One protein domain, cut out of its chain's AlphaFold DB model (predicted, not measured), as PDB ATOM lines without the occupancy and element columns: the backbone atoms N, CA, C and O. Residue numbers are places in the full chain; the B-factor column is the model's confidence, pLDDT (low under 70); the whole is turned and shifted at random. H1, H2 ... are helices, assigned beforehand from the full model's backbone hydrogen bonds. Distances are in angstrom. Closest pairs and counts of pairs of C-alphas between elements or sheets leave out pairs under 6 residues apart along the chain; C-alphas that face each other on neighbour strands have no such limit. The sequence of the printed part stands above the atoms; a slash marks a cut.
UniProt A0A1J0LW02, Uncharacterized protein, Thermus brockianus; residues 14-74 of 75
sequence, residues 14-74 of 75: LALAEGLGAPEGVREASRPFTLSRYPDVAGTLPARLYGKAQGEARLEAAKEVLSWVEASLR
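What this domain is: This is residues 14 to 74 of the 75 residues of an uncharacterized protein of Thermus brockianus (UniProt A0A1J0LW02). One long helix, H4, makes the long axis, and a small helical hairpin of H1 and H2 packs on it through H2; the chain then swings away through residues 30 to 51 in a loose loop holding the tiny H3, which packs on no helix. The printed part has 61 residues, with four named helices in the order H1, H2, H3, H4 and no named strand, and its class is all helix. It is loose, with a radius of gyration of the C-alphas of 13.3 A, and elongated, spanning 41 by 24 by 15 A.

How they stand to each other: Start at H1, residues 14 to 19, which touches H2, residues 24 to 29; their closest C-alphas, of Ala 17 and Arg 27, are 5.5 A apart. They form a helical hairpin, running opposite ways at a shallow tilt of 33 degrees, only just short of steep. Next look at H4, residues 52 to 73, which touches H2 with residues 58 to 68 alone; the closest C-alphas, of Ala 29 and Ala 61, are 5.3 A apart. H2 and H4 run opposite ways at a steep tilt of 53 degrees. H3, residues 39 to 42, touches no helix, and H1 and H4 are apart. In H1, H2 and H4 every O i to N i+4 pair is within hydrogen-bond range, while H3 is too short for such a pair.

Where its parts are: Find C-alpha 14 at (7.423, -3.671, 40.698), where H1 begins; H2 begins at C-alpha 24. H3 begins at C-alpha 39, at (-9.868, 7.342, 43.560). From C-alpha 52 at (-14.841, -9.905, 35.921), H4 runs 31.9 A to C-alpha 73 at (13.446, -21.051, 45.677).

The domain as a whole: The C-alphas farthest apart, of Thr 44 and Arg 74, are 42.1 A apart. The printed part has no cut, the link from H1 to H2 is tight, and those from H2 to H3 and H3 to H4 are short. Residues 51 to 56, of which 52 to 56 belong to H4, stand free. Mean pLDDT of the printed part is 87.5, and residue 32 is under 70.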
ATOM      1  N   LEU A  14       6.694  -3.964  41.934       85.94
ATOM      2  CA  LEU A  14       7.423  -3.671  40.698       85.94
ATOM      3  C   LEU A  14       8.905  -3.431  40.999       85.94
ATOM      4  O   LEU A  14       9.753  -4.101  40.412       85.94
ATOM      5  N   ALA A  15       9.213  -2.564  41.965       86.00
ATOM      6  CA  ALA A  15      10.591  -2.318  42.389       86.00
ATOM      7  C   ALA A  15      11.279  -3.601  42.897       86.00
ATOM      8  O   ALA A  15      12.466  -3.824  42.648       86.00
ATOM      9  N   LEU A  16      10.533  -4.484  43.577       88.00
ATOM     10  CA  LEU A  16      11.053  -5.792  43.995       88.00
ATOM     11  C   LEU A  16      11.359  -6.703  42.807       88.00
ATOM     12  O   LEU A  16      12.421  -7.324  42.765       88.00
ATOM     13  N   ALA A  17      10.442  -6.783  41.845       87.56
ATOM     14  CA  ALA A  17      10.603  -7.597  40.651       87.56
ATOM     15  C   ALA A  17      11.790  -7.111  39.797       87.56
ATOM     16  O   ALA A  17      12.581  -7.929  39.331       87.56
ATOM     17  N   GLU A  18      11.978  -5.797  39.656       87.19
ATOM     18  CA  GLU A  18      13.144  -5.202  38.991       87.19
ATOM     19  C   GLU A  18      14.452  -5.519  39.724       87.19
ATOM     20  O   GLU A  18      15.400  -6.006  39.107       87.19
ATOM     21  N   GLY A  19      14.491  -5.333  41.047       87.62
ATOM     22  CA  GLY A  19      15.674  -5.631  41.860       87.62
ATOM     23  C   GLY A  19      16.084  -7.108  41.837       87.62
ATOM     24  O   GLY A  19      17.262  -7.430  41.979       87.62
ATOM     25  N   LEU A  20      15.129  -8.017  41.622       88.00
ATOM     26  CA  LEU A  20      15.374  -9.456  41.482       88.00
ATOM     27  C   LEU A  20      15.671  -9.892  40.039       88.00
ATOM     28  O   LEU A  20      15.972 -11.067  39.820       88.00
ATOM     29  N   GLY A  21      15.595  -8.980  39.063       88.50
ATOM     30  CA  GLY A  21      15.751  -9.303  37.645       88.50
ATOM     31  C   GLY A  21      14.649 -10.225  37.121       88.50
ATOM     32  O   GLY A  21      14.918 -11.127  36.328       88.50
ATOM     33  N   ALA A  22      13.419 -10.046  37.605       89.38
ATOM     34  CA  ALA A  22      12.297 -10.897  37.253       89.38
ATOM     35  C   ALA A  22      11.908 -10.766  35.760       89.38
ATOM     36  O   ALA A  22      12.070  -9.692  35.157       89.38
ATOM     37  N   PRO A  23      11.352 -11.835  35.158       90.06
ATOM     38  CA  PRO A  23      10.824 -11.796  33.796       90.06
ATOM     39  C   PRO A  23       9.792 -10.678  33.599       90.06
ATOM     40  O   PRO A  23       9.091 -10.300  34.537       90.06
ATOM     41  N   GLU A  24       9.660 -10.179  32.367       87.38
ATOM     42  CA  GLU A  24       8.742  -9.074  32.029       87.38
ATOM     43  C   GLU A  24       7.300  -9.332  32.502       87.38
ATOM     44  O   GLU A  24       6.705  -8.468  33.136       87.38
ATOM     45  N   GLY A  25       6.770 -10.547  32.308       85.56
ATOM     46  CA  GLY A  25       5.416 -10.897  32.764       85.56
ATOM     47  C   GLY A  25       5.220 -10.751  34.281       85.56
ATOM     48  O   GLY A  25       4.205 -10.222  34.729       85.56
ATOM     49  N   VAL A  26       6.232 -11.119  35.076       86.25
ATOM     50  CA  VAL A  26       6.218 -10.986  36.545       86.25
ATOM     51  C   VAL A  26       6.271  -9.509  36.963       86.25
ATOM     52  O   VAL A  26       5.590  -9.103  37.910       86.25
ATOM     53  N   ARG A  27       7.043  -8.682  36.242       85.56
ATOM     54  CA  ARG A  27       7.105  -7.228  36.472       85.56
ATOM     55  C   ARG A  27       5.767  -6.552  36.173       85.56
ATOM     56  O   ARG A  27       5.255  -5.817  37.015       85.56
ATOM     57  N   GLU A  28       5.145  -6.860  35.042       82.75
ATOM     58  CA  GLU A  28       3.862  -6.264  34.650       82.75
ATOM     59  C   GLU A  28       2.699  -6.662  35.577       82.75
ATOM     60  O   GLU A  28       1.843  -5.833  35.918       82.75
ATOM     61  N   ALA A  29       2.706  -7.898  36.082       82.50
ATOM     62  CA  ALA A  29       1.748  -8.375  37.080       82.50
ATOM     63  C   ALA A  29       1.772  -7.556  38.390       82.50
ATOM     64  O   ALA A  29       0.746  -7.409  39.058       82.50
ATOM     65  N   SER A  30       2.924  -6.972  38.725       74.62
ATOM     66  CA  SER A  30       3.226  -6.367  40.027       74.62
ATOM     67  C   SER A  30       2.780  -4.899  40.186       74.62
ATOM     68  O   SER A  30       2.956  -4.304  41.246       74.62
ATOM     69  N   ARG A  31       2.176  -4.295  39.155       70.69
ATOM     70  CA  ARG A  31       1.908  -2.844  39.080       70.69
ATOM     71  C   ARG A  31       0.743  -2.236  39.913       70.69
ATOM     72  O   ARG A  31       0.894  -1.077  40.292       70.69
ATOM     73  N   PRO A  32      -0.429  -2.853  40.209       67.44
ATOM     74  CA  PRO A  32      -1.634  -2.058  40.541       67.44
ATOM     75  C   PRO A  32      -2.144  -2.168  41.988       67.44
ATOM     76  O   PRO A  32      -3.328  -2.411  42.235       67.44
ATOM     77  N   PHE A  33      -1.287  -1.925  42.979       70.62
ATOM     78  CA  PHE A  33      -1.743  -1.920  44.377       70.62
ATOM     79  C   PHE A  33      -2.522  -0.651  44.779       70.62
ATOM     80  O   PHE A  33      -3.462  -0.710  45.578       70.62
ATOM     81  N   THR A  34      -2.138   0.511  44.252       76.06
ATOM     82  CA  THR A  34      -2.757   1.808  44.586       76.06
ATOM     83  C   THR A  34      -3.965   2.118  43.702       76.06
ATOM     84  O   THR A  34      -4.996   2.562  44.206       76.06
ATOM     85  N   LEU A  35      -3.878   1.787  42.409       84.50
ATOM     86  CA  LEU A  35      -4.927   2.032  41.411       84.50
ATOM     87  C   LEU A  35      -6.271   1.368  41.759       84.50
ATOM     88  O   LEU A  35      -7.333   1.895  41.445       84.50
ATOM     89  N   SER A  36      -6.236   0.222  42.441       85.31
ATOM     90  CA  SER A  36      -7.432  -0.540  42.815       85.31
ATOM     91  C   SER A  36      -8.187   0.015  44.027       85.31
ATOM     92  O   SER A  36      -9.281  -0.464  44.322       85.31
ATOM     93  N   ARG A  37      -7.639   1.014  44.735       83.25
ATOM     94  CA  ARG A  37      -8.168   1.457  46.041       83.25
ATOM     95  C   ARG A  37      -8.338   2.965  46.181       83.25
ATOM     96  O   ARG A  37      -9.239   3.390  46.897       83.25
ATOM     97  N   TYR A  38      -7.509   3.758  45.509       87.25
ATOM     98  CA  TYR A  38      -7.447   5.206  45.702       87.25
ATOM     99  C   TYR A  38      -8.053   5.952  44.500       87.25
ATOM    100  O   TYR A  38      -7.497   5.876  43.401       87.25
ATOM    101  N   PRO A  39      -9.202   6.643  44.661       89.50
ATOM    102  CA  PRO A  39      -9.868   7.342  43.560       89.50
ATOM    103  C   PRO A  39      -9.034   8.449  42.904       89.50
ATOM    104  O   PRO A  39      -9.132   8.657  41.698       89.50
ATOM    105  N   ASP A  40      -8.202   9.138  43.684       90.88
ATOM    106  CA  ASP A  40      -7.261  10.167  43.230       90.88
ATOM    107  C   ASP A  40      -6.179   9.593  42.306       90.88
ATOM    108  O   ASP A  40      -5.839  10.212  41.302       90.88
ATOM    109  N   VAL A  41      -5.711   8.372  42.580       86.25
ATOM    110  CA  VAL A  41      -4.780   7.641  41.702       86.25
ATOM    111  C   VAL A  41      -5.498   7.083  40.469       86.25
ATOM    112  O   VAL A  41      -4.939   7.057  39.376       86.25
ATOM    113  N   ALA A  42      -6.742   6.628  40.630       86.69
ATOM    114  CA  ALA A  42      -7.546   6.043  39.559       86.69
ATOM    115  C   ALA A  42      -8.131   7.068  38.574       86.69
ATOM    116  O   ALA A  42      -8.550   6.683  37.483       86.69
ATOM    117  N   GLY A  43      -8.233   8.345  38.960       90.12
ATOM    118  CA  GLY A  43      -8.961   9.367  38.198       90.12
ATOM    119  C   GLY A  43     -10.471   9.092  38.085       90.12
ATOM    120  O   GLY A  43     -11.169   9.729  37.300       90.12
ATOM    121  N   THR A  44     -10.981   8.110  38.836       91.38
ATOM    122  CA  THR A  44     -12.376   7.651  38.850       91.38
ATOM    123  C   THR A  44     -12.627   6.798  40.097       91.38
ATOM    124  O   THR A  44     -11.727   6.572  40.900       91.38
ATOM    125  N   LEU A  45     -13.846   6.279  40.268       91.88
ATOM    126  CA  LEU A  45     -14.132   5.273  41.292       91.88
ATOM    127  C   LEU A  45     -13.403   3.957  40.937       91.88
ATOM    128  O   LEU A  45     -13.772   3.354  39.926       91.88
ATOM    129  N   PRO A  46     -12.449   3.453  41.749       90.19
ATOM    130  CA  PRO A  46     -11.635   2.283  41.396       90.19
ATOM    131  C   PRO A  46     -12.446   1.034  41.041       90.19
ATOM    132  O   PRO A  46     -12.095   0.310  40.116       90.19
ATOM    133  N   ALA A  47     -13.592   0.821  41.696       89.69
ATOM    134  CA  ALA A  47     -14.498  -0.292  41.397       89.69
ATOM    135  C   ALA A  47     -15.037  -0.288  39.950       89.69
ATOM    136  O   ALA A  47     -15.492  -1.318  39.468       89.69
ATOM    137  N   ARG A  48     -14.980   0.846  39.236       92.12
ATOM    138  CA  ARG A  48     -15.363   0.944  37.816       92.12
ATOM    139  C   ARG A  48     -14.259   0.496  36.858       92.12
ATOM    140  O   ARG A  48     -14.549   0.263  35.691       92.12
ATOM    141  N   LEU A  49     -13.014   0.393  37.324       86.75
ATOM    142  CA  LEU A  49     -11.870  -0.018  36.502       86.75
ATOM    143  C   LEU A  49     -11.774  -1.539  36.328       86.75
ATOM    144  O   LEU A  49     -11.106  -2.012  35.410       86.75
ATOM    145  N   TYR A  50     -12.427  -2.308  37.202       86.62
ATOM    146  CA  TYR A  50     -12.294  -3.760  37.247       86.62
ATOM    147  C   TYR A  50     -13.660  -4.428  37.114       86.62
ATOM    148  O   TYR A  50     -14.479  -4.394  38.028       86.62
ATOM    149  N   GLY A  51     -13.886  -5.066  35.970       91.06
ATOM    150  CA  GLY A  51     -14.924  -6.072  35.800       91.06
ATOM    151  C   GLY A  51     -14.367  -7.479  36.022       91.06
ATOM    152  O   GLY A  51     -13.194  -7.667  36.357       91.06
ATOM    153  N   LYS A  52     -15.210  -8.488  35.784       94.19
ATOM    154  CA  LYS A  52     -14.841  -9.905  35.921       94.19
ATOM    155  C   LYS A  52     -13.574 -10.256  35.130       94.19
ATOM    156  O   LYS A  52     -12.644 -10.803  35.708       94.19
ATOM    157  N   ALA A  53     -13.511  -9.869  33.855       92.88
ATOM    158  CA  ALA A  53     -12.382 -10.182  32.980       92.88
ATOM    159  C   ALA A  53     -11.057  -9.585  33.487       92.88
ATOM    160  O   ALA A  53     -10.025 -10.250  33.475       92.88
ATOM    161  N   GLN A  54     -11.079  -8.341  33.978       89.06
ATOM    162  CA  GLN A  54      -9.894  -7.712  34.560       89.06
ATOM    163  C   GLN A  54      -9.485  -8.412  35.859       89.06
ATOM    164  O   GLN A  54      -8.298  -8.622  36.079       89.06
ATOM    165  N   GLY A  55     -10.447  -8.790  36.705       89.81
ATOM    166  CA  GLY A  55     -10.181  -9.550  37.928       89.81
ATOM    167  C   GLY A  55      -9.542 -10.913  37.648       89.81
ATOM    168  O   GLY A  55      -8.529 -11.247  38.257       89.81
ATOM    169  N   GLU A  56     -10.079 -11.663  36.686       94.31
ATOM    170  CA  GLU A  56      -9.540 -12.961  36.259       94.31
ATOM    171  C   GLU A  56      -8.123 -12.821  35.694       94.31
ATOM    172  O   GLU A  56      -7.220 -13.526  36.137       94.31
ATOM    173  N   ALA A  57      -7.881 -11.843  34.815       89.62
ATOM    174  CA  ALA A  57      -6.543 -11.580  34.282       89.62
ATOM    175  C   ALA A  57      -5.522 -11.255  35.389       89.62
ATOM    176  O   ALA A  57      -4.368 -11.674  35.322       89.62
ATOM    177  N   ARG A  58      -5.939 -10.531  36.439       88.56
ATOM    178  CA  ARG A  58      -5.080 -10.239  37.598       88.56
ATOM    179  C   ARG A  58      -4.805 -11.473  38.445       88.56
ATOM    180  O   ARG A  58      -3.692 -11.608  38.946       88.56
ATOM    181  N   LEU A  59      -5.789 -12.353  38.601       92.31
ATOM    182  CA  LEU A  59      -5.614 -13.608  39.322       92.31
ATOM    183  C   LEU A  59      -4.620 -14.524  38.603       92.31
ATOM    184  O   LEU A  59      -3.728 -15.064  39.253       92.31
ATOM    185  N   GLU A  60      -4.732 -14.669  37.282       93.12
ATOM    186  CA  GLU A  60      -3.777 -15.467  36.503       93.12
ATOM    187  C   GLU A  60      -2.363 -14.881  36.577       93.12
ATOM    188  O   GLU A  60      -1.421 -15.598  36.906       93.12
ATOM    189  N   ALA A  61      -2.218 -13.562  36.432       89.50
ATOM    190  CA  ALA A  61      -0.927 -12.896  36.592       89.50
ATOM    191  C   ALA A  61      -0.316 -13.122  37.994       89.50
ATOM    192  O   ALA A  61       0.885 -13.349  38.132       89.50
ATOM    193  N   ALA A  62      -1.130 -13.119  39.056       91.19
ATOM    194  CA  ALA A  62      -0.655 -13.420  40.407       91.19
ATOM    195  C   ALA A  62      -0.168 -14.876  40.550       91.19
ATOM    196  O   ALA A  62       0.834 -15.124  41.224       91.19
ATOM    197  N   LYS A  63      -0.833 -15.839  39.896       93.88
ATOM    198  CA  LYS A  63      -0.388 -17.244  39.868       93.88
ATOM    199  C   LYS A  63       0.948 -17.408  39.148       93.88
ATOM    200  O   LYS A  63       1.771 -18.210  39.587       93.88
ATOM    201  N   GLU A  64       1.185 -16.649  38.079       91.50
ATOM    202  CA  GLU A  64       2.471 -16.636  37.372       91.50
ATOM    203  C   GLU A  64       3.603 -16.127  38.271       91.50
ATOM    204  O   GLU A  64       4.659 -16.757  38.351       91.50
ATOM    205  N   VAL A  65       3.365 -15.037  39.015       91.69
ATOM    206  CA  VAL A  65       4.325 -14.510  40.001       91.69
ATOM    207  C   VAL A  65       4.642 -15.566  41.062       91.69
ATOM    208  O   VAL A  65       5.815 -15.828  41.323       91.69
ATOM    209  N   LEU A  66       3.620 -16.202  41.648       93.12
ATOM    210  CA  LEU A  66       3.811 -17.250  42.660       93.12
ATOM    211  C   LEU A  66       4.607 -18.434  42.108       93.12
ATOM    212  O   LEU A  66       5.577 -18.863  42.730       93.12
ATOM    213  N   SER A  67       4.261 -18.901  40.908       93.00
ATOM    214  CA  SER A  67       4.955 -20.007  40.242       93.00
ATOM    215  C   SER A  67       6.432 -19.683  39.995       93.00
ATOM    216  O   SER A  67       7.305 -20.525  40.215       93.00
ATOM    217  N   TRP A  68       6.739 -18.448  39.583       91.69
ATOM    218  CA  TRP A  68       8.116 -17.986  39.412       91.69
ATOM    219  C   TRP A  68       8.885 -17.928  40.739       91.69
ATOM    220  O   TRP A  68      10.039 -18.365  40.794       91.69
ATOM    221  N   VAL A  69       8.263 -17.427  41.813       90.75
ATOM    222  CA  VAL A  69       8.876 -17.401  43.151       90.75
ATOM    223  C   VAL A  69       9.184 -18.822  43.616       90.75
ATOM    224  O   VAL A  69      10.314 -19.104  44.006       90.75
ATOM    225  N   GLU A  70       8.219 -19.736  43.517       92.88
ATOM    226  CA  GLU A  70       8.399 -21.138  43.897       92.88
ATOM    227  C   GLU A  70       9.530 -21.811  43.114       92.88
ATOM    228  O   GLU A  70      10.344 -22.519  43.702       92.88
ATOM    229  N   ALA A  71       9.613 -21.588  41.799       90.88
ATOM    230  CA  ALA A  71      10.698 -22.113  40.973       90.88
ATOM    231  C   ALA A  71      12.062 -21.510  41.351       90.88
ATOM    232  O   ALA A  71      13.075 -22.200  41.310       90.88
ATOM    233  N   SER A  72      12.088 -20.240  41.761       87.50
ATOM    234  CA  SER A  72      13.315 -19.523  42.129       87.50
ATOM    235  C   SER A  72      13.895 -19.931  43.488       87.50
ATOM    236  O   SER A  72      15.061 -19.621  43.754       87.50
ATOM    237  N   LEU A  73      13.086 -20.574  44.338       86.00
ATOM    238  CA  LEU A  73      13.446 -21.051  45.677       86.00
ATOM    239  C   LEU A  73      13.829 -22.537  45.718       86.00
ATOM    240  O   LEU A  73      14.374 -22.985  46.726       86.00
ATOM    241  N   ARG A  74      13.540 -23.305  44.661       78.44
ATOM    242  CA  ARG A  74      13.996 -24.698  44.572       78.44
ATOM    243  C   ARG A  74      15.522 -24.719  44.365       78.44
ATOM    244  O   ARG A  74      16.014 -23.891  43.595       78.44
TER     245      ARG A  74